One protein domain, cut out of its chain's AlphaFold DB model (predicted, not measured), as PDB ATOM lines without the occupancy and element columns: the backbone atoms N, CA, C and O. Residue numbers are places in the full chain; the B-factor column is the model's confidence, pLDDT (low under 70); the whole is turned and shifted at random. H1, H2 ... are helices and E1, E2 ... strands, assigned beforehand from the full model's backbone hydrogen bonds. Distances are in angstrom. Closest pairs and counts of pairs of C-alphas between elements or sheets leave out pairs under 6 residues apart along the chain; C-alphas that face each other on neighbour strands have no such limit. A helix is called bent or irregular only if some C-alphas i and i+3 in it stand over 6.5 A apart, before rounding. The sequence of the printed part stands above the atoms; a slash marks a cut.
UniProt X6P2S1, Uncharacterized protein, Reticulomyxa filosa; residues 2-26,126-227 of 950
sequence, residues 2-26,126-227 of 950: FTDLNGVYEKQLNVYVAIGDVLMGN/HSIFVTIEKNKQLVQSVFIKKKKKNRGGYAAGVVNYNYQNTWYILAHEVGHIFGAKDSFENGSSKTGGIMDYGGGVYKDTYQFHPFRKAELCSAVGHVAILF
ATOM      1  N   PHE A   2      39.263 -38.777 -19.023       73.56
ATOM      2  CA  PHE A   2      38.086 -38.389 -18.222       73.56
ATOM      3  C   PHE A   2      37.295 -39.579 -17.667       73.56
ATOM      4  O   PHE A   2      36.802 -39.505 -16.547       73.56
ATOM      5  N   THR A   3      37.240 -40.696 -18.396       78.69
ATOM      6  CA  THR A   3      36.667 -41.964 -17.914       78.69
ATOM      7  C   THR A   3      37.381 -42.478 -16.662       78.69
ATOM      8  O   THR A   3      36.734 -42.958 -15.738       78.69
ATOM      9  N   ASP A   4      38.706 -42.338 -16.610       78.25
ATOM     10  CA  ASP A   4      39.552 -42.814 -15.510       78.25
ATOM     11  C   ASP A   4      39.450 -41.871 -14.305       78.25
ATOM     12  O   ASP A   4      39.235 -42.320 -13.183       78.25
ATOM     13  N   LEU A   5      39.493 -40.555 -14.563       82.06
ATOM     14  CA  LEU A   5      39.250 -39.496 -13.583       82.06
ATOM     15  C   LEU A   5      37.893 -39.699 -12.886       82.06
ATOM     16  O   LEU A   5      37.836 -39.905 -11.672       82.06
ATOM     17  N   ASN A   6      36.801 -39.718 -13.654       83.06
ATOM     18  CA  ASN A   6      35.457 -39.930 -13.116       83.06
ATOM     19  C   ASN A   6      35.306 -41.320 -12.496       83.06
ATOM     20  O   ASN A   6      34.703 -41.443 -11.435       83.06
ATOM     21  N   GLY A   7      35.964 -42.338 -13.052       85.06
ATOM     22  CA  GLY A   7      36.036 -43.676 -12.473       85.06
ATOM     23  C   GLY A   7      36.618 -43.736 -11.054       85.06
ATOM     24  O   GLY A   7      36.354 -44.720 -10.360       85.06
ATOM     25  N   VAL A   8      37.358 -42.717 -10.598       84.50
ATOM     26  CA  VAL A   8      37.796 -42.570  -9.198       84.50
ATOM     27  C   VAL A   8      36.859 -41.662  -8.397       84.50
ATOM     28  O   VAL A   8      36.388 -42.068  -7.330       84.50
ATOM     29  N   TYR A   9      36.560 -40.460  -8.900       85.75
ATOM     30  CA  TYR A   9      35.721 -39.477  -8.194       85.75
ATOM     31  C   TYR A   9      34.291 -39.990  -7.943       85.75
ATOM     32  O   TYR A   9      33.750 -39.808  -6.848       85.75
ATOM     33  N   GLU A  10      33.708 -40.724  -8.891       86.06
ATOM     34  CA  GLU A  10      32.392 -41.347  -8.748       86.06
ATOM     35  C   GLU A  10      32.432 -42.465  -7.696       86.06
ATOM     36  O   GLU A  10      31.658 -42.442  -6.739       86.06
ATOM     37  N   LYS A  11      33.394 -43.396  -7.795       85.06
ATOM     38  CA  LYS A  11      33.498 -44.557  -6.889       85.06
ATOM     39  C   LYS A  11      33.832 -44.195  -5.441       85.06
ATOM     40  O   LYS A  11      33.401 -44.909  -4.538       85.06
ATOM     41  N   GLN A  12      34.620 -43.144  -5.201       81.94
ATOM     42  CA  GLN A  12      35.049 -42.776  -3.844       81.94
ATOM     43  C   GLN A  12      34.254 -41.632  -3.207       81.94
ATOM     44  O   GLN A  12      34.119 -41.617  -1.982       81.94
ATOM     45  N   LEU A  13      33.762 -40.674  -3.999       80.06
ATOM     46  CA  LEU A  13      33.130 -39.444  -3.499       80.06
ATOM     47  C   LEU A  13      31.682 -39.261  -3.987       80.06
ATOM     48  O   LEU A  13      30.989 -38.378  -3.477       80.06
ATOM     49  N   ASN A  14      31.206 -40.090  -4.929       84.19
ATOM     50  CA  ASN A  14      29.913 -39.947  -5.610       84.19
ATOM     51  C   ASN A  14      29.748 -38.536  -6.219       84.19
ATOM     52  O   ASN A  14      28.759 -37.835  -5.974       84.19
ATOM     53  N   VAL A  15      30.771 -38.114  -6.969       78.25
ATOM     54  CA  VAL A  15      30.871 -36.840  -7.699       78.25
ATOM     55  C   VAL A  15      31.303 -37.132  -9.135       78.25
ATOM     56  O   VAL A  15      32.147 -37.999  -9.355       78.25
ATOM     57  N   TYR A  16      30.747 -36.399 -10.098       82.69
ATOM     58  CA  TYR A  16      31.139 -36.449 -11.505       82.69
ATOM     59  C   TYR A  16      31.838 -35.140 -11.889       82.69
ATOM     60  O   TYR A  16      31.387 -34.055 -11.521       82.69
ATOM     61  N   VAL A  17      32.948 -35.231 -12.616       76.31
ATOM     62  CA  VAL A  17      33.743 -34.089 -13.076       76.31
ATOM     63  C   VAL A  17      33.619 -33.981 -14.592       76.31
ATOM     64  O   VAL A  17      34.100 -34.831 -15.345       76.31
ATOM     65  N   ALA A  18      32.975 -32.912 -15.043       73.44
ATOM     66  CA  ALA A  18      32.963 -32.483 -16.429       73.44
ATOM     67  C   ALA A  18      34.033 -31.400 -16.665       73.44
ATOM     68  O   ALA A  18      34.526 -30.741 -15.746       73.44
ATOM     69  N   ILE A  19      34.381 -31.195 -17.928       62.09
ATOM     70  CA  ILE A  19      35.117 -30.021 -18.399       62.09
ATOM     71  C   ILE A  19      34.288 -29.429 -19.539       62.09
ATOM     72  O   ILE A  19      33.774 -30.177 -20.369       62.09
ATOM     73  N   GLY A  20      34.099 -28.108 -19.505       65.81
ATOM     74  CA  GLY A  20      33.394 -27.354 -20.544       65.81
ATOM     75  C   GLY A  20      34.290 -27.081 -21.753       65.81
ATOM     76  O   GLY A  20      35.130 -27.905 -22.110       65.81
ATOM     77  N   ASP A  21      34.144 -25.908 -22.364       37.66
ATOM     78  CA  ASP A  21      34.869 -25.563 -23.588       37.66
ATOM     79  C   ASP A  21      36.395 -25.593 -23.421       37.66
ATOM     80  O   ASP A  21      37.002 -24.794 -22.700       37.66
ATOM     81  N   VAL A  22      37.031 -26.502 -24.161       38.28
ATOM     82  CA  VAL A  22      38.485 -26.569 -24.322       38.28
ATOM     83  C   VAL A  22      38.843 -25.871 -25.633       38.28
ATOM     84  O   VAL A  22      38.911 -26.495 -26.689       38.28
ATOM     85  N   LEU A  23      39.052 -24.553 -25.568       33.12
ATOM     86  CA  LEU A  23      39.426 -23.740 -26.728       33.12
ATOM     87  C   LEU A  23      40.815 -24.136 -27.259       33.12
ATOM     88  O   LEU A  23      41.844 -23.694 -26.746       33.12
ATOM     89  N   MET A  24      40.832 -24.945 -28.318       34.03
ATOM     90  CA  MET A  24      42.017 -25.293 -29.103       34.03
ATOM     91  C   MET A  24      41.807 -24.844 -30.552       34.03
ATOM     92  O   MET A  24      40.876 -25.286 -31.218       34.03
ATOM     93  N   GLY A  25      42.657 -23.929 -31.025       32.16
ATOM     94  CA  GLY A  25      42.569 -23.386 -32.380       32.16
ATOM     95  C   GLY A  25      42.974 -24.420 -33.430       32.16
ATOM     96  O   GLY A  25      44.059 -24.990 -33.345       32.16
ATOM     97  N   ASN A  26      42.110 -24.636 -34.420       31.42
ATOM     98  CA  ASN A  26      42.352 -25.543 -35.539       31.42
ATOM     99  C   ASN A  26      42.741 -24.731 -36.788       31.42
ATOM    100  O   ASN A  26      42.106 -23.714 -37.069       31.42
ATOM    101  N   HIS A 126      48.280 -20.417 -20.481       30.97
ATOM    102  CA  HIS A 126      47.021 -21.127 -20.738       30.97
ATOM    103  C   HIS A 126      46.155 -21.258 -19.468       30.97
ATOM    104  O   HIS A 126      46.647 -21.098 -18.346       30.97
ATOM    105  N   SER A 127      44.863 -21.559 -19.624       34.81
ATOM    106  CA  SER A 127      43.913 -21.766 -18.516       34.81
ATOM    107  C   SER A 127      42.869 -22.826 -18.873       34.81
ATOM    108  O   SER A 127      42.584 -23.031 -20.049       34.81
ATOM    109  N   ILE A 128      42.313 -23.495 -17.860       37.16
ATOM    110  CA  ILE A 128      41.321 -24.575 -17.999       37.16
ATOM    111  C   ILE A 128      40.119 -24.262 -17.095       37.16
ATOM    112  O   ILE A 128      40.303 -23.775 -15.975       37.16
ATOM    113  N   PHE A 129      38.913 -24.564 -17.582       36.88
ATOM    114  CA  PHE A 129      37.660 -24.531 -16.824       36.88
ATOM    115  C   PHE A 129      37.244 -25.955 -16.433       36.88
ATOM    116  O   PHE A 129      37.235 -26.846 -17.279       36.88
ATOM    117  N   VAL A 130      36.880 -26.172 -15.170       44.19
ATOM    118  CA  VAL A 130      36.385 -27.465 -14.663       44.19
ATOM    119  C   VAL A 130      34.981 -27.283 -14.097       44.19
ATOM    120  O   VAL A 130      34.751 -26.336 -13.346       44.19
ATOM    121  N   THR A 131      34.065 -28.191 -14.436       44.50
ATOM    122  CA  THR A 131      32.636 -28.122 -14.100       44.50
ATOM    123  C   THR A 131      32.249 -29.363 -13.299       44.50
ATOM    124  O   THR A 131      32.398 -30.487 -13.768       44.50
ATOM    125  N   ILE A 132      31.775 -29.190 -12.071       51.66
ATOM    126  CA  ILE A 132      31.535 -30.295 -11.135       51.66
ATOM    127  C   ILE A 132      30.032 -30.545 -11.010       51.66
ATOM    128  O   ILE A 132      29.254 -29.610 -10.804       51.66
ATOM    129  N   GLU A 133      29.632 -31.814 -11.078       45.84
ATOM    130  CA  GLU A 133      28.253 -32.269 -10.914       45.84
ATOM    131  C   GLU A 133      28.105 -33.293  -9.783       45.84
ATOM    132  O   GLU A 133      28.965 -34.144  -9.533       45.84
ATOM    133  N   LYS A 134      26.944 -33.265  -9.125       43.69
ATOM    134  CA  LYS A 134      26.537 -34.271  -8.139       43.69
ATOM    135  C   LYS A 134      25.064 -34.582  -8.350       43.69
ATOM    136  O   LYS A 134      24.241 -33.675  -8.400       43.69
ATOM    137  N   ASN A 135      24.727 -35.862  -8.513       44.94
ATOM    138  CA  ASN A 135      23.365 -36.321  -8.823       44.94
ATOM    139  C   ASN A 135      22.715 -35.627 -10.049       44.94
ATOM    140  O   ASN A 135      21.497 -35.462 -10.077       44.94
ATOM    141  N   LYS A 136      23.514 -35.247 -11.062       42.62
ATOM    142  CA  LYS A 136      23.086 -34.496 -12.264       42.62
ATOM    143  C   LYS A 136      22.520 -33.097 -11.984       42.62
ATOM    144  O   LYS A 136      21.596 -32.638 -12.651       42.62
ATOM    145  N   GLN A 137      23.056 -32.430 -10.969       34.97
ATOM    146  CA  GLN A 137      22.893 -30.995 -10.759       34.97
ATOM    147  C   GLN A 137      24.274 -30.341 -10.806       34.97
ATOM    148  O   GLN A 137      25.239 -30.915 -10.294       34.97
ATOM    149  N   LEU A 138      24.359 -29.158 -11.424       35.31
ATOM    150  CA  LEU A 138      25.567 -28.334 -11.442       35.31
ATOM    151  C   LEU A 138      25.895 -27.883 -10.015       35.31
ATOM    152  O   LEU A 138      25.034 -27.351  -9.317       35.31
ATOM    153  N   VAL A 139      27.139 -28.103  -9.595       41.94
ATOM    154  CA  VAL A 139      27.591 -27.859  -8.221       41.94
ATOM    155  C   VAL A 139      28.564 -26.690  -8.140       41.94
ATOM    156  O   VAL A 139      28.417 -25.833  -7.272       41.94
ATOM    157  N   GLN A 140      29.573 -26.655  -9.014       38.81
ATOM    158  CA  GLN A 140      30.628 -25.642  -8.977       38.81
ATOM    159  C   GLN A 140      31.363 -25.567 -10.322       38.81
ATOM    160  O   GLN A 140      31.536 -26.590 -10.982       38.81
ATOM    161  N   SER A 141      31.857 -24.380 -10.674       30.52
ATOM    162  CA  SER A 141      32.813 -24.181 -11.771       30.52
ATOM    163  C   SER A 141      34.107 -23.578 -11.222       30.52
ATOM    164  O   SER A 141      34.055 -22.691 -10.369       30.52
ATOM    165  N   VAL A 142      35.267 -24.056 -11.680       38.62
ATOM    166  CA  VAL A 142      36.592 -23.668 -11.160       38.62
ATOM    167  C   VAL A 142      37.550 -23.310 -12.301       38.62
ATOM    168  O   VAL A 142      37.526 -23.933 -13.362       38.62
ATOM    169  N   PHE A 143      38.395 -22.302 -12.073       33.91
ATOM    170  CA  PHE A 143      39.338 -21.742 -13.043       33.91
ATOM    171  C   PHE A 143      40.793 -21.961 -12.603       33.91
ATOM    172  O   PHE A 143      41.157 -21.630 -11.474       33.91
ATOM    173  N   ILE A 144      41.637 -22.489 -13.495       39.75
ATOM    174  CA  ILE A 144      43.037 -22.838 -13.192       39.75
ATOM    175  C   ILE A 144      44.002 -21.853 -13.869       39.75
ATOM    176  O   ILE A 144      44.012 -21.733 -15.097       39.75
ATOM    177  N   LYS A 145      44.861 -21.188 -13.076       35.72
ATOM    178  CA  LYS A 145      45.906 -20.257 -13.547       35.72
ATOM    179  C   LYS A 145      47.245 -20.486 -12.840       35.72
ATOM    180  O   LYS A 145      47.356 -20.349 -11.625       35.72
ATOM    181  N   LYS A 146      48.298 -20.722 -13.624       28.89
ATOM    182  CA  LYS A 146      49.686 -20.837 -13.151       28.89
ATOM    183  C   LYS A 146      50.236 -19.462 -12.741       28.89
ATOM    184  O   LYS A 146      50.391 -18.589 -13.593       28.89
ATOM    185  N   LYS A 147      50.597 -19.272 -11.464       36.12
ATOM    186  CA  LYS A 147      51.321 -18.078 -10.972       36.12
ATOM    187  C   LYS A 147      52.657 -18.493 -10.355       36.12
ATOM    188  O   LYS A 147      52.697 -19.255  -9.397       36.12
ATOM    189  N   LYS A 148      53.765 -17.975 -10.888       31.67
ATOM    190  CA  LYS A 148      55.111 -18.201 -10.341       31.67
ATOM    191  C   LYS A 148      55.304 -17.299  -9.115       31.67
ATOM    192  O   LYS A 148      55.403 -16.085  -9.270       31.67
ATOM    193  N   LYS A 149      55.355 -17.870  -7.908       33.56
ATOM    194  CA  LYS A 149      55.710 -17.153  -6.670       33.56
ATOM    195  C   LYS A 149      56.856 -17.884  -5.971       33.56
ATOM    196  O   LYS A 149      56.850 -19.108  -5.885       33.56
ATOM    197  N   ASN A 150      57.848 -17.142  -5.482       43.44
ATOM    198  CA  ASN A 150      58.939 -17.730  -4.707       43.44
ATOM    199  C   ASN A 150      58.434 -18.138  -3.314       43.44
ATOM    200  O   ASN A 150      57.915 -17.291  -2.593       43.44
ATOM    201  N   ARG A 151      58.688 -19.405  -2.945       41.34
ATOM    202  CA  ARG A 151      58.423 -20.054  -1.643       41.34
ATOM    203  C   ARG A 151      56.937 -20.175  -1.245       41.34
ATOM    204  O   ARG A 151      56.276 -19.184  -0.960       41.34
ATOM    205  N   GLY A 152      56.468 -21.418  -1.083       41.34
ATOM    206  CA  GLY A 152      55.447 -21.750  -0.073       41.34
ATOM    207  C   GLY A 152      54.198 -22.511  -0.524       41.34
ATOM    208  O   GLY A 152      53.606 -23.183   0.311       41.34
ATOM    209  N   GLY A 153      53.791 -22.452  -1.794       36.78
ATOM    210  CA  GLY A 153      52.574 -23.139  -2.248       36.78
ATOM    211  C   GLY A 153      52.512 -23.311  -3.761       36.78
ATOM    212  O   GLY A 153      52.981 -22.446  -4.506       36.78
ATOM    213  N   TYR A 154      51.948 -24.435  -4.199       42.22
ATOM    214  CA  TYR A 154      51.818 -24.790  -5.608       42.22
ATOM    215  C   TYR A 154      50.433 -24.421  -6.145       42.22
ATOM    216  O   TYR A 154      49.415 -24.627  -5.492       42.22
ATOM    217  N   ALA A 155      50.415 -23.872  -7.357       36.19
ATOM    218  CA  ALA A 155      49.226 -23.721  -8.187       36.19
ATOM    219  C   ALA A 155      49.625 -24.186  -9.588       36.19
ATOM    220  O   ALA A 155      50.326 -23.469 -10.316       36.19
ATOM    221  N   ALA A 156      49.296 -25.432  -9.917       45.19
ATOM    222  CA  ALA A 156      49.787 -26.054 -11.131       45.19
ATOM    223  C   ALA A 156      49.028 -25.607 -12.384       45.19
ATOM    224  O   ALA A 156      47.954 -25.010 -12.353       45.19
ATOM    225  N   GLY A 157      49.614 -25.958 -13.523       47.31
ATOM    226  CA  GLY A 157      48.916 -26.067 -14.792       47.31
ATOM    227  C   GLY A 157      49.514 -27.250 -15.535       47.31
ATOM    228  O   GLY A 157      50.739 -27.369 -15.607       47.31
ATOM    229  N   VAL A 158      48.667 -28.127 -16.065       48.19
ATOM    230  CA  VAL A 158      49.094 -29.257 -16.895       48.19
ATOM    231  C   VAL A 158      49.523 -28.708 -18.258       48.19
ATOM    232  O   VAL A 158      48.742 -28.031 -18.919       48.19
ATOM    233  N   VAL A 159      50.776 -28.951 -18.663       47.53
ATOM    234  CA  VAL A 159      51.370 -28.367 -19.893       47.53
ATOM    235  C   VAL A 159      51.921 -29.422 -20.863       47.53
ATOM    236  O   VAL A 159      52.680 -29.094 -21.769       47.53
ATOM    237  N   ASN A 160      51.576 -30.701 -20.683       46.69
ATOM    238  CA  ASN A 160      51.924 -31.755 -21.636       46.69
ATOM    239  C   ASN A 160      50.827 -32.831 -21.691       46.69
ATOM    240  O   ASN A 160      50.489 -33.447 -20.677       46.69
ATOM    241  N   TYR A 161      50.280 -33.042 -22.887       55.12
ATOM    242  CA  TYR A 161      49.185 -33.977 -23.151       55.12
ATOM    243  C   TYR A 161      49.653 -35.381 -23.571       55.12
ATOM    244  O   TYR A 161      48.831 -36.289 -23.638       55.12
ATOM    245  N   ASN A 162      50.952 -35.585 -23.826       48.41
ATOM    246  CA  ASN A 162      51.470 -36.787 -24.490       48.41
ATOM    247  C   ASN A 162      52.073 -37.840 -23.533       48.41
ATOM    248  O   ASN A 162      53.104 -38.439 -23.828       48.41
ATOM    249  N   TYR A 163      51.463 -38.052 -22.361       60.50
ATOM    250  CA  TYR A 163      51.868 -39.101 -21.417       60.50
ATOM    251  C   TYR A 163      50.661 -39.828 -20.820       60.50
ATOM    252  O   TYR A 163      49.672 -39.207 -20.429       60.50
ATOM    253  N   GLN A 164      50.787 -41.146 -20.625       64.44
ATOM    254  CA  GLN A 164      49.781 -41.970 -19.933       64.44
ATOM    255  C   GLN A 164      49.482 -41.480 -18.501       64.44
ATOM    256  O   GLN A 164      48.413 -41.754 -17.965       64.44
ATOM    257  N   ASN A 165      50.386 -40.695 -17.906       78.25
ATOM    258  CA  ASN A 165      50.260 -40.142 -16.556       78.25
ATOM    259  C   ASN A 165      49.498 -38.802 -16.495       78.25
ATOM    260  O   ASN A 165      49.159 -38.358 -15.397       78.25
ATOM    261  N   THR A 166      49.209 -38.143 -17.626       84.00
ATOM    262  CA  THR A 166      48.620 -36.785 -17.647       84.00
ATOM    263  C   THR A 166      47.262 -36.711 -16.934       84.00
ATOM    264  O   THR A 166      46.967 -35.716 -16.273       84.00
ATOM    265  N   TRP A 167      46.449 -37.773 -16.997       88.75
ATOM    266  CA  TRP A 167      45.155 -37.822 -16.305       88.75
ATOM    267  C   TRP A 167      45.294 -37.945 -14.779       88.75
ATOM    268  O   TRP A 167      44.472 -37.394 -14.050       88.75
ATOM    269  N   TYR A 168      46.331 -38.635 -14.296       88.56
ATOM    270  CA  TYR A 168      46.621 -38.772 -12.867       88.56
ATOM    271  C   TYR A 168      47.124 -37.441 -12.296       88.56
ATOM    272  O   TYR A 168      46.659 -37.030 -11.235       88.56
ATOM    273  N   ILE A 169      47.970 -36.714 -13.037       91.00
ATOM    274  CA  ILE A 169      48.367 -35.345 -12.673       91.00
ATOM    275  C   ILE A 169      47.121 -34.449 -12.592       91.00
ATOM    276  O   ILE A 169      46.924 -33.765 -11.596       91.00
ATOM    277  N   LEU A 170      46.214 -34.505 -13.576       91.06
ATOM    278  CA  LEU A 170      44.945 -33.769 -13.498       91.06
ATOM    279  C   LEU A 170      44.111 -34.168 -12.262       91.06
ATOM    280  O   LEU A 170      43.530 -33.301 -11.614       91.06
ATOM    281  N   ALA A 171      44.073 -35.453 -11.900       92.69
ATOM    282  CA  ALA A 171      43.365 -35.928 -10.712       92.69
ATOM    283  C   ALA A 171      43.980 -35.421  -9.393       92.69
ATOM    284  O   ALA A 171      43.225 -35.122  -8.465       92.69
ATOM    285  N   HIS A 172      45.312 -35.299  -9.335       95.69
ATOM    286  CA  HIS A 172      46.080 -34.729  -8.223       95.69
ATOM    287  C   HIS A 172      45.729 -33.248  -8.018       95.69
ATOM    288  O   HIS A 172      45.276 -32.855  -6.943       95.69
ATOM    289  N   GLU A 173      45.803 -32.439  -9.080       93.38
ATOM    290  CA  GLU A 173      45.487 -31.004  -9.007       93.38
ATOM    291  C   GLU A 173      44.011 -30.735  -8.678       93.38
ATOM    292  O   GLU A 173      43.693 -29.838  -7.896       93.38
ATOM    293  N   VAL A 174      43.081 -31.540  -9.210       91.38
ATOM    294  CA  VAL A 174      41.659 -31.445  -8.830       91.38
ATOM    295  C   VAL A 174      41.445 -31.884  -7.369       91.38
ATOM    296  O   VAL A 174      40.554 -31.365  -6.698       91.38
ATOM    297  N   GLY A 175      42.311 -32.736  -6.813       93.81
ATOM    298  CA  GLY A 175      42.329 -33.045  -5.383       93.81
ATOM    299  C   GLY A 175      42.668 -31.823  -4.521       93.81
ATOM    300  O   GLY A 175      41.968 -31.563  -3.540       93.81
ATOM    301  N   HIS A 176      43.656 -31.014  -4.925       94.62
ATOM    302  CA  HIS A 176      43.941 -29.721  -4.284       94.62
ATOM    303  C   HIS A 176      42.767 -28.733  -4.393       94.62
ATOM    304  O   HIS A 176      42.485 -28.015  -3.433       94.62
ATOM    305  N   ILE A 177      42.033 -28.721  -5.515       88.94
ATOM    306  CA  ILE A 177      40.801 -27.918  -5.674       88.94
ATOM    307  C   ILE A 177      39.728 -28.341  -4.653       88.94
ATOM    308  O   ILE A 177      39.062 -27.487  -4.072       88.94
ATOM    309  N   PHE A 178      39.611 -29.639  -4.357       91.94
ATOM    310  CA  PHE A 178      38.778 -30.167  -3.268       91.94
ATOM    311  C   PHE A 178      39.449 -30.097  -1.878       91.94
ATOM    312  O   PHE A 178      39.070 -30.831  -0.964       91.94
ATOM    313  N   GLY A 179      40.432 -29.213  -1.694       89.75
ATOM    314  CA  GLY A 179      41.054 -28.919  -0.402       89.75
ATOM    315  C   GLY A 179      41.962 -30.018   0.154       89.75
ATOM    316  O   GLY A 179      42.396 -29.901   1.302       89.75
ATOM    317  N   ALA A 180      42.263 -31.067  -0.620       94.56
ATOM    318  CA  ALA A 180      43.198 -32.097  -0.194       94.56
ATOM    319  C   ALA A 180      44.642 -31.591  -0.266       94.56
ATOM    320  O   ALA A 180      45.101 -31.104  -1.302       94.56
ATOM    321  N   LYS A 181      45.387 -31.762   0.822       95.69
ATOM    322  CA  LYS A 181      46.854 -31.630   0.815       95.69
ATOM    323  C   LYS A 181      47.492 -32.855   0.156       95.69
ATOM    324  O   LYS A 181      46.821 -33.868  -0.051       95.69
ATOM    325  N   ASP A 182      48.793 -32.786  -0.109       97.44
ATOM    326  CA  ASP A 182      49.580 -33.968  -0.458       97.44
ATOM    327  C   ASP A 182      49.450 -35.066   0.620       97.44
ATOM    328  O   ASP A 182      49.374 -34.774   1.819       97.44
ATOM    329  N   SER A 183      49.459 -36.337   0.213       96.25
ATOM    330  CA  SER A 183      49.569 -37.477   1.131       96.25
ATOM    331  C   SER A 183      51.006 -37.981   1.192       96.25
ATOM    332  O   SER A 183      51.402 -38.820   0.387       96.25
ATOM    333  N   PHE A 184      51.782 -37.456   2.144       97.81
ATOM    334  CA  PHE A 184      53.182 -37.823   2.403       97.81
ATOM    335  C   PHE A 184      53.401 -38.439   3.794       97.81
ATOM    336  O   PHE A 184      54.520 -38.436   4.307       97.81
ATOM    337  N   GLU A 185      52.358 -38.946   4.447       97.00
ATOM    338  CA  GLU A 185      52.406 -39.409   5.839       97.00
ATOM    339  C   GLU A 185      53.319 -40.634   6.046       97.00
ATOM    340  O   GLU A 185      53.911 -40.775   7.114       97.00
ATOM    341  N   ASN A 186      53.502 -41.468   5.016       96.31
ATOM    342  CA  ASN A 186      54.503 -42.548   4.975       96.31
ATOM    343  C   ASN A 186      55.762 -42.148   4.168       96.31
ATOM    344  O   ASN A 186      56.591 -42.993   3.815       96.31
ATOM    345  N   GLY A 187      55.900 -40.859   3.849       97.00
ATOM    346  CA  GLY A 187      56.856 -40.295   2.900       97.00
ATOM    347  C   GLY A 187      56.268 -40.067   1.502       97.00
ATOM    348  O   GLY A 187      55.295 -40.708   1.097       97.00
ATOM    349  N   SER A 188      56.895 -39.148   0.763       95.62
ATOM    350  CA  SER A 188      56.607 -38.898  -0.655       95.62
ATOM    351  C   SER A 188      56.994 -40.106  -1.519       95.62
ATOM    352  O   SER A 188      58.006 -40.766  -1.260       95.62
ATOM    353  N   SER A 189      56.152 -40.412  -2.503       94.56
ATOM    354  CA  SER A 189      56.181 -41.601  -3.365       94.56
ATOM    355  C   SER A 189      56.113 -42.946  -2.613       94.56
ATOM    356  O   SER A 189      56.467 -43.983  -3.175       94.56
ATOM    357  N   LYS A 190      55.666 -42.948  -1.348       96.44
ATOM    358  CA  LYS A 190      55.563 -44.131  -0.464       96.44
ATOM    359  C   LYS A 190      54.210 -44.285   0.228       96.44
ATOM    360  O   LYS A 190      53.907 -45.359   0.743       96.44
ATOM    361  N   THR A 191      53.415 -43.226   0.284       97.12
ATOM    362  CA  THR A 191      52.079 -43.246   0.888       97.12
ATOM    363  C   THR A 191      51.063 -43.806  -0.106       97.12
ATOM    364  O   THR A 191      50.168 -44.564   0.273       97.12
ATOM    365  N   GLY A 192      51.270 -43.520  -1.390       96.00
ATOM    366  CA  GLY A 192      50.432 -43.968  -2.490       96.00
ATOM    367  C   GLY A 192      49.113 -43.207  -2.586       96.00
ATOM    368  O   GLY A 192      48.750 -42.391  -1.741       96.00
ATOM    369  N   GLY A 193      48.376 -43.514  -3.643       96.50
ATOM    370  CA  GLY A 193      47.144 -42.837  -4.014       96.50
ATOM    371  C   GLY A 193      47.383 -41.503  -4.722       96.50
ATOM    372  O   GLY A 193      48.513 -41.058  -4.896       96.50
ATOM    373  N   ILE A 194      46.294 -40.872  -5.158       97.00
ATOM    374  CA  ILE A 194      46.345 -39.745  -6.104       97.00
ATOM    375  C   ILE A 194      47.033 -38.488  -5.543       97.00
ATOM    376  O   ILE A 194      47.625 -37.752  -6.321       97.00
ATOM    377  N   MET A 195      47.021 -38.252  -4.225       97.38
ATOM    378  CA  MET A 195      47.686 -37.084  -3.614       97.38
ATOM    379  C   MET A 195      49.149 -37.324  -3.213       97.38
ATOM    380  O   MET A 195      49.765 -36.436  -2.636       97.38
ATOM    381  N   ASP A 196      49.721 -38.499  -3.474       97.00
ATOM    382  CA  ASP A 196      51.155 -38.736  -3.285       97.00
ATOM    383  C   ASP A 196      51.879 -38.620  -4.632       97.00
ATOM    384  O   ASP A 196      51.339 -39.047  -5.647       97.00
ATOM    385  N   TYR A 197      53.132 -38.158  -4.654       95.06
ATOM    386  CA  TYR A 197      53.982 -38.086  -5.858       95.06
ATOM    387  C   TYR A 197      54.491 -39.476  -6.304       95.06
ATOM    388  O   TYR A 197      55.581 -39.622  -6.859       95.06
ATOM    389  N   GLY A 198      53.738 -40.533  -6.003       92.62
ATOM    390  CA  GLY A 198      53.984 -41.899  -6.452       92.62
ATOM    391  C   GLY A 198      53.298 -42.191  -7.787       92.62
ATOM    392  O   GLY A 198      52.996 -41.297  -8.574       92.62
ATOM    393  N   GLY A 199      52.998 -43.466  -8.031       93.69
ATOM    394  CA  GLY A 199      52.261 -43.913  -9.221       93.69
ATOM    395  C   GLY A 199      50.744 -43.682  -9.172       93.69
ATOM    396  O   GLY A 199      50.025 -44.402  -9.855       93.69
ATOM    397  N   GLY A 200      50.228 -42.784  -8.323       93.81
ATOM    398  CA  GLY A 200      48.789 -42.506  -8.156       93.81
ATOM    399  C   GLY A 200      47.927 -43.638  -7.565       93.81
ATOM    400  O   GLY A 200      46.746 -43.427  -7.278       93.81
ATOM    401  N   VAL A 201      48.490 -44.833  -7.363       95.31
ATOM    402  CA  VAL A 201      47.794 -46.029  -6.861       95.31
ATOM    403  C   VAL A 201      47.945 -46.210  -5.351       95.31
ATOM    404  O   VAL A 201      49.019 -46.001  -4.789       95.31
ATOM    405  N   TYR A 202      46.874 -46.642  -4.689       96.69
ATOM    406  CA  TYR A 202      46.877 -47.145  -3.315       96.69
ATOM    407  C   TYR A 202      46.182 -48.507  -3.299       96.69
ATOM    408  O   TYR A 202      45.048 -48.617  -3.770       96.69
ATOM    409  N   LYS A 203      46.857 -49.541  -2.772       95.88
ATOM    410  CA  LYS A 203      46.426 -50.952  -2.873       95.88
ATOM    411  C   LYS A 203      46.065 -51.324  -4.318       95.88
ATOM    412  O   LYS A 203      44.919 -51.654  -4.625       95.88
ATOM    413  N   ASP A 204      47.042 -51.126  -5.203       94.94
ATOM    414  CA  ASP A 204      47.023 -51.500  -6.628       94.94
ATOM    415  C   ASP A 204      45.863 -50.904  -7.453       94.94
ATOM    416  O   ASP A 204      45.602 -51.302  -8.583       94.94
ATOM    417  N   THR A 205      45.184 -49.896  -6.896       93.44
ATOM    418  CA  THR A 205      44.032 -49.210  -7.486       93.44
ATOM    419  C   THR A 205      44.290 -47.708  -7.481       93.44
ATOM    420  O   THR A 205      44.676 -47.154  -6.450       93.44
ATOM    421  N   TYR A 206      44.052 -47.020  -8.599       94.81
ATOM    422  CA  TYR A 206      44.061 -45.555  -8.634       94.81
ATOM    423  C   TYR A 206      42.938 -45.014  -7.755       94.81
ATOM    424  O   TYR A 206      41.762 -45.215  -8.054       94.81
ATOM    425  N   GLN A 207      43.301 -44.388  -6.638       95.50
ATOM    426  CA  GLN A 207      42.344 -43.904  -5.650       95.50
ATOM    427  C   GLN A 207      42.993 -42.894  -4.695       95.50
ATOM    428  O   GLN A 207      44.209 -42.888  -4.513       95.50
ATOM    429  N   PHE A 208      42.202 -42.052  -4.038       96.19
ATOM    430  CA  PHE A 208      42.674 -41.200  -2.950       96.19
ATOM    431  C   PHE A 208      43.101 -42.026  -1.737       96.19
ATOM    432  O   PHE A 208      42.396 -42.955  -1.327       96.19
ATOM    433  N   HIS A 209      44.239 -41.661  -1.137       97.00
ATOM    434  CA  HIS A 209      44.705 -42.286   0.095       97.00
ATOM    435  C   HIS A 209      43.718 -42.010   1.249       97.00
ATOM    436  O   HIS A 209      43.287 -40.862   1.403       97.00
ATOM    437  N   PRO A 210      43.383 -42.996   2.109       96.62
ATOM    438  CA  PRO A 210      42.418 -42.825   3.198       96.62
ATOM    439  C   PRO A 210      42.647 -41.615   4.116       96.62
ATOM    440  O   PRO A 210      41.674 -41.045   4.601       96.62
ATOM    441  N   PHE A 211      43.897 -41.179   4.315       97.44
ATOM    442  CA  PHE A 211      44.215 -39.977   5.101       97.44
ATOM    443  C   PHE A 211      43.590 -38.689   4.532       97.44
ATOM    444  O   PHE A 211      43.142 -37.832   5.292       97.44
ATOM    445  N   ARG A 212      43.488 -38.567   3.203       96.56
ATOM    446  CA  ARG A 212      42.935 -37.383   2.520       96.56
ATOM    447  C   ARG A 212      41.403 -37.409   2.436       96.56
ATOM    448  O   ARG A 212      40.783 -36.398   2.116       96.56
ATOM    449  N   LYS A 213      40.769 -38.549   2.757       90.88
ATOM    450  CA  LYS A 213      39.308 -38.732   2.684       90.88
ATOM    451  C   LYS A 213      38.547 -37.708   3.529       90.88
ATOM    452  O   LYS A 213      37.506 -37.234   3.093       90.88
ATOM    453  N   ALA A 214      39.050 -37.363   4.715       89.44
ATOM    454  CA  ALA A 214      38.391 -36.394   5.590       89.44
ATOM    455  C   ALA A 214      38.351 -34.983   4.973       89.44
ATOM    456  O   ALA A 214      37.315 -34.330   5.033       89.44
ATOM    457  N   GLU A 215      39.439 -34.544   4.333       92.81
ATOM    458  CA  GLU A 215      39.519 -33.241   3.656       92.81
ATOM    459  C   GLU A 215      38.591 -33.208   2.430       92.81
ATOM    460  O   GLU A 215      37.699 -32.362   2.357       92.81
ATOM    461  N   LEU A 216      38.702 -34.205   1.542       91.19
ATOM    462  CA  LEU A 216      37.874 -34.333   0.334       91.19
ATOM    463  C   LEU A 216      36.374 -34.419   0.653       91.19
ATOM    464  O   LEU A 216      35.564 -33.703   0.063       91.19
ATOM    465  N   CYS A 217      35.981 -35.273   1.604       87.56
ATOM    466  CA  CYS A 217      34.584 -35.397   2.021       87.56
ATOM    467  C   CYS A 217      34.084 -34.162   2.785       87.56
ATOM    468  O   CYS A 217      32.881 -33.912   2.762       87.56
ATOM    469  N   SER A 218      34.965 -33.384   3.425       87.25
ATOM    470  CA  SER A 218      34.597 -32.105   4.043       87.25
ATOM    471  C   SER A 218      34.303 -31.048   2.978       87.25
ATOM    472  O   SER A 218      33.211 -30.485   2.979       87.25
ATOM    473  N   ALA A 219      35.189 -30.858   1.993       87.69
ATOM    474  CA  ALA A 219      34.970 -29.917   0.891       87.69
ATOM    475  C   ALA A 219      33.708 -30.268   0.077       87.69
ATOM    476  O   ALA A 219      32.790 -29.456  -0.041       87.69
ATOM    477  N   VAL A 220      33.598 -31.520  -0.386       83.38
ATOM    478  CA  VAL A 220      32.411 -32.047  -1.098       83.38
ATOM    479  C   VAL A 220      31.153 -32.071  -0.208       83.38
ATOM    480  O   VAL A 220      30.027 -32.102  -0.715       83.38
ATOM    481  N   GLY A 221      31.327 -32.066   1.117       75.38
ATOM    482  CA  GLY A 221      30.267 -31.973   2.118       75.38
ATOM    483  C   GLY A 221      29.731 -30.552   2.266       75.38
ATOM    484  O   GLY A 221      28.538 -30.339   2.068       75.38
ATOM    485  N   HIS A 222      30.601 -29.574   2.531       71.69
ATOM    486  CA  HIS A 222      30.265 -28.148   2.625       71.69
ATOM    487  C   HIS A 222      29.542 -27.667   1.362       71.69
ATOM    488  O   HIS A 222      28.461 -27.084   1.438       71.69
ATOM    489  N   VAL A 223      30.098 -28.011   0.200       62.31
ATOM    490  CA  VAL A 223      29.540 -27.700  -1.120       62.31
ATOM    491  C   VAL A 223      28.144 -28.320  -1.330       62.31
ATOM    492  O   VAL A 223      27.290 -27.706  -1.962       62.31
ATOM    493  N   ALA A 224      27.860 -29.499  -0.761       48.47
ATOM    494  CA  ALA A 224      26.543 -30.141  -0.863       48.47
ATOM    495  C   ALA A 224      25.527 -29.670   0.199       48.47
ATOM    496  O   ALA A 224      24.323 -29.662  -0.064       48.47
ATOM    497  N   ILE A 225      25.981 -29.276   1.392       47.94
ATOM    498  CA  ILE A 225      25.117 -28.860   2.513       47.94
ATOM    499  C   ILE A 225      24.434 -27.511   2.237       47.94
ATOM    500  O   ILE A 225      23.317 -27.287   2.708       47.94
ATOM    501  N   LEU A 226      25.032 -26.657   1.401       43.59
ATOM    502  CA  LEU A 226      24.456 -25.374   0.973       43.59
ATOM    503  C   LEU A 226      23.107 -25.489   0.223       43.59
ATOM    504  O   LEU A 226      22.425 -24.476   0.071       43.59
ATOM    505  N   PHE A 227      22.689 -26.688  -0.212       41.75
ATOM    506  CA  PHE A 227      21.545 -26.874  -1.122       41.75
ATOM    507  C   PHE A 227      20.385 -27.759  -0.621       41.75
ATOM    508  O   PHE A 227      19.446 -28.017  -1.377       41.75
TER     509      PHE A 227
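AT A GLANCE: This is residues 2 to 26 and 126 to 227 of the 950 residues of an uncharacterized protein of Reticulomyxa filosa (UniProt X6P2S1). A small three-stranded sheet, mostly the long hairpin of E2 and E3 with short E1 at one edge, forms a wall, and the helix H2 lies near the middle of the model between this wall and a long looping stretch, residues 178 to 209. H1 packs on H2 with its first residues, and H3 runs crosswise beyond the last residues of H1. The printed part has 127 residues, with three named helices and three named strands in the order H1, E1, E2, E3, H2, H3; the sheet is antiparallel in the order E1, E2, E3. The class is mixed, helices and strands, though the named elements hold 60 residues, under half. The whole is compact, with a radius of gyration of the C-alphas of 14.7 A, and spans 42 by 35 by 29 A.

IN THESE COORDINATES: H1, residues 2 to 13, begins with C-alpha 2 at (38.086, -38.389, -18.222) and is 15.6 A long. E1, residues 16 to 18, is 6.6 A long. E2, residues 127 to 134, is 23.8 A long, and E3, residues 137 to 145, is 25.5 A long. H2, residues 166 to 177, is 16.8 A long, with C-alpha 166 at (48.620, -36.785, -17.647). H3, residues 210 to 225, is 22.2 A long and ends with C-alpha 225 at (25.117, -28.860, 2.513). H3 is only just irregular: C-alphas 211 and 214 are 6.9 A apart.

HOW THE PARTS SIT: E2 is the inner strand. E1 and E2 are antiparallel at 148 degrees, with N 18 and O 131 within hydrogen-bond range at 2.8 A. E2 and E3 are an antiparallel hairpin at 159 degrees, with N 132 and O 140 at 2.8 A and N 142 and O 130 at 2.9 A. H1 is on the sheet but only grazes it; the closest C-alphas of H1 and E1 are those of Glu 10 and Tyr 16, 5.8 A apart. H2 only grazes the sheet with residues 173 to 177, and H3 only grazes it with residues 220 to 224. H1 touches H2 with residues 2 to 5 alone, at a steep tilt of 39 degrees, the same way; their closest C-alphas, of Leu 5 and Ala 171, are 6.2 A apart. H1 and H3 only just touch, with 3 pairs of C-alphas within 8 A, the closest being Leu 13 and Cys 217 at 7.0 A; they are about perpendicular, at 87 degrees. H2 and H3 are close but not clearly touching, with the closest C-alphas, of Gly 175 and Leu 216, 7.4 A apart. Every O i to N i+4 pair is within hydrogen-bond range in H2, against 7 of 8 in H1 and 10 of 12 in H3.

THE WHOLE: The C-alphas farthest apart, of Asn 26 and Asn 186, are 45.6 A apart. Residues 27 to 125 are not printed, and C-alphas 26 and 126 are 16.1 A apart across this cut. The links E3 to H2 and H2 to H3 are long, with 20 and 32 residues. The mean pLDDT of the printed part is 70.5, and it is under 70 in residues 19 to 26, 126 to 164 and 223 to 227.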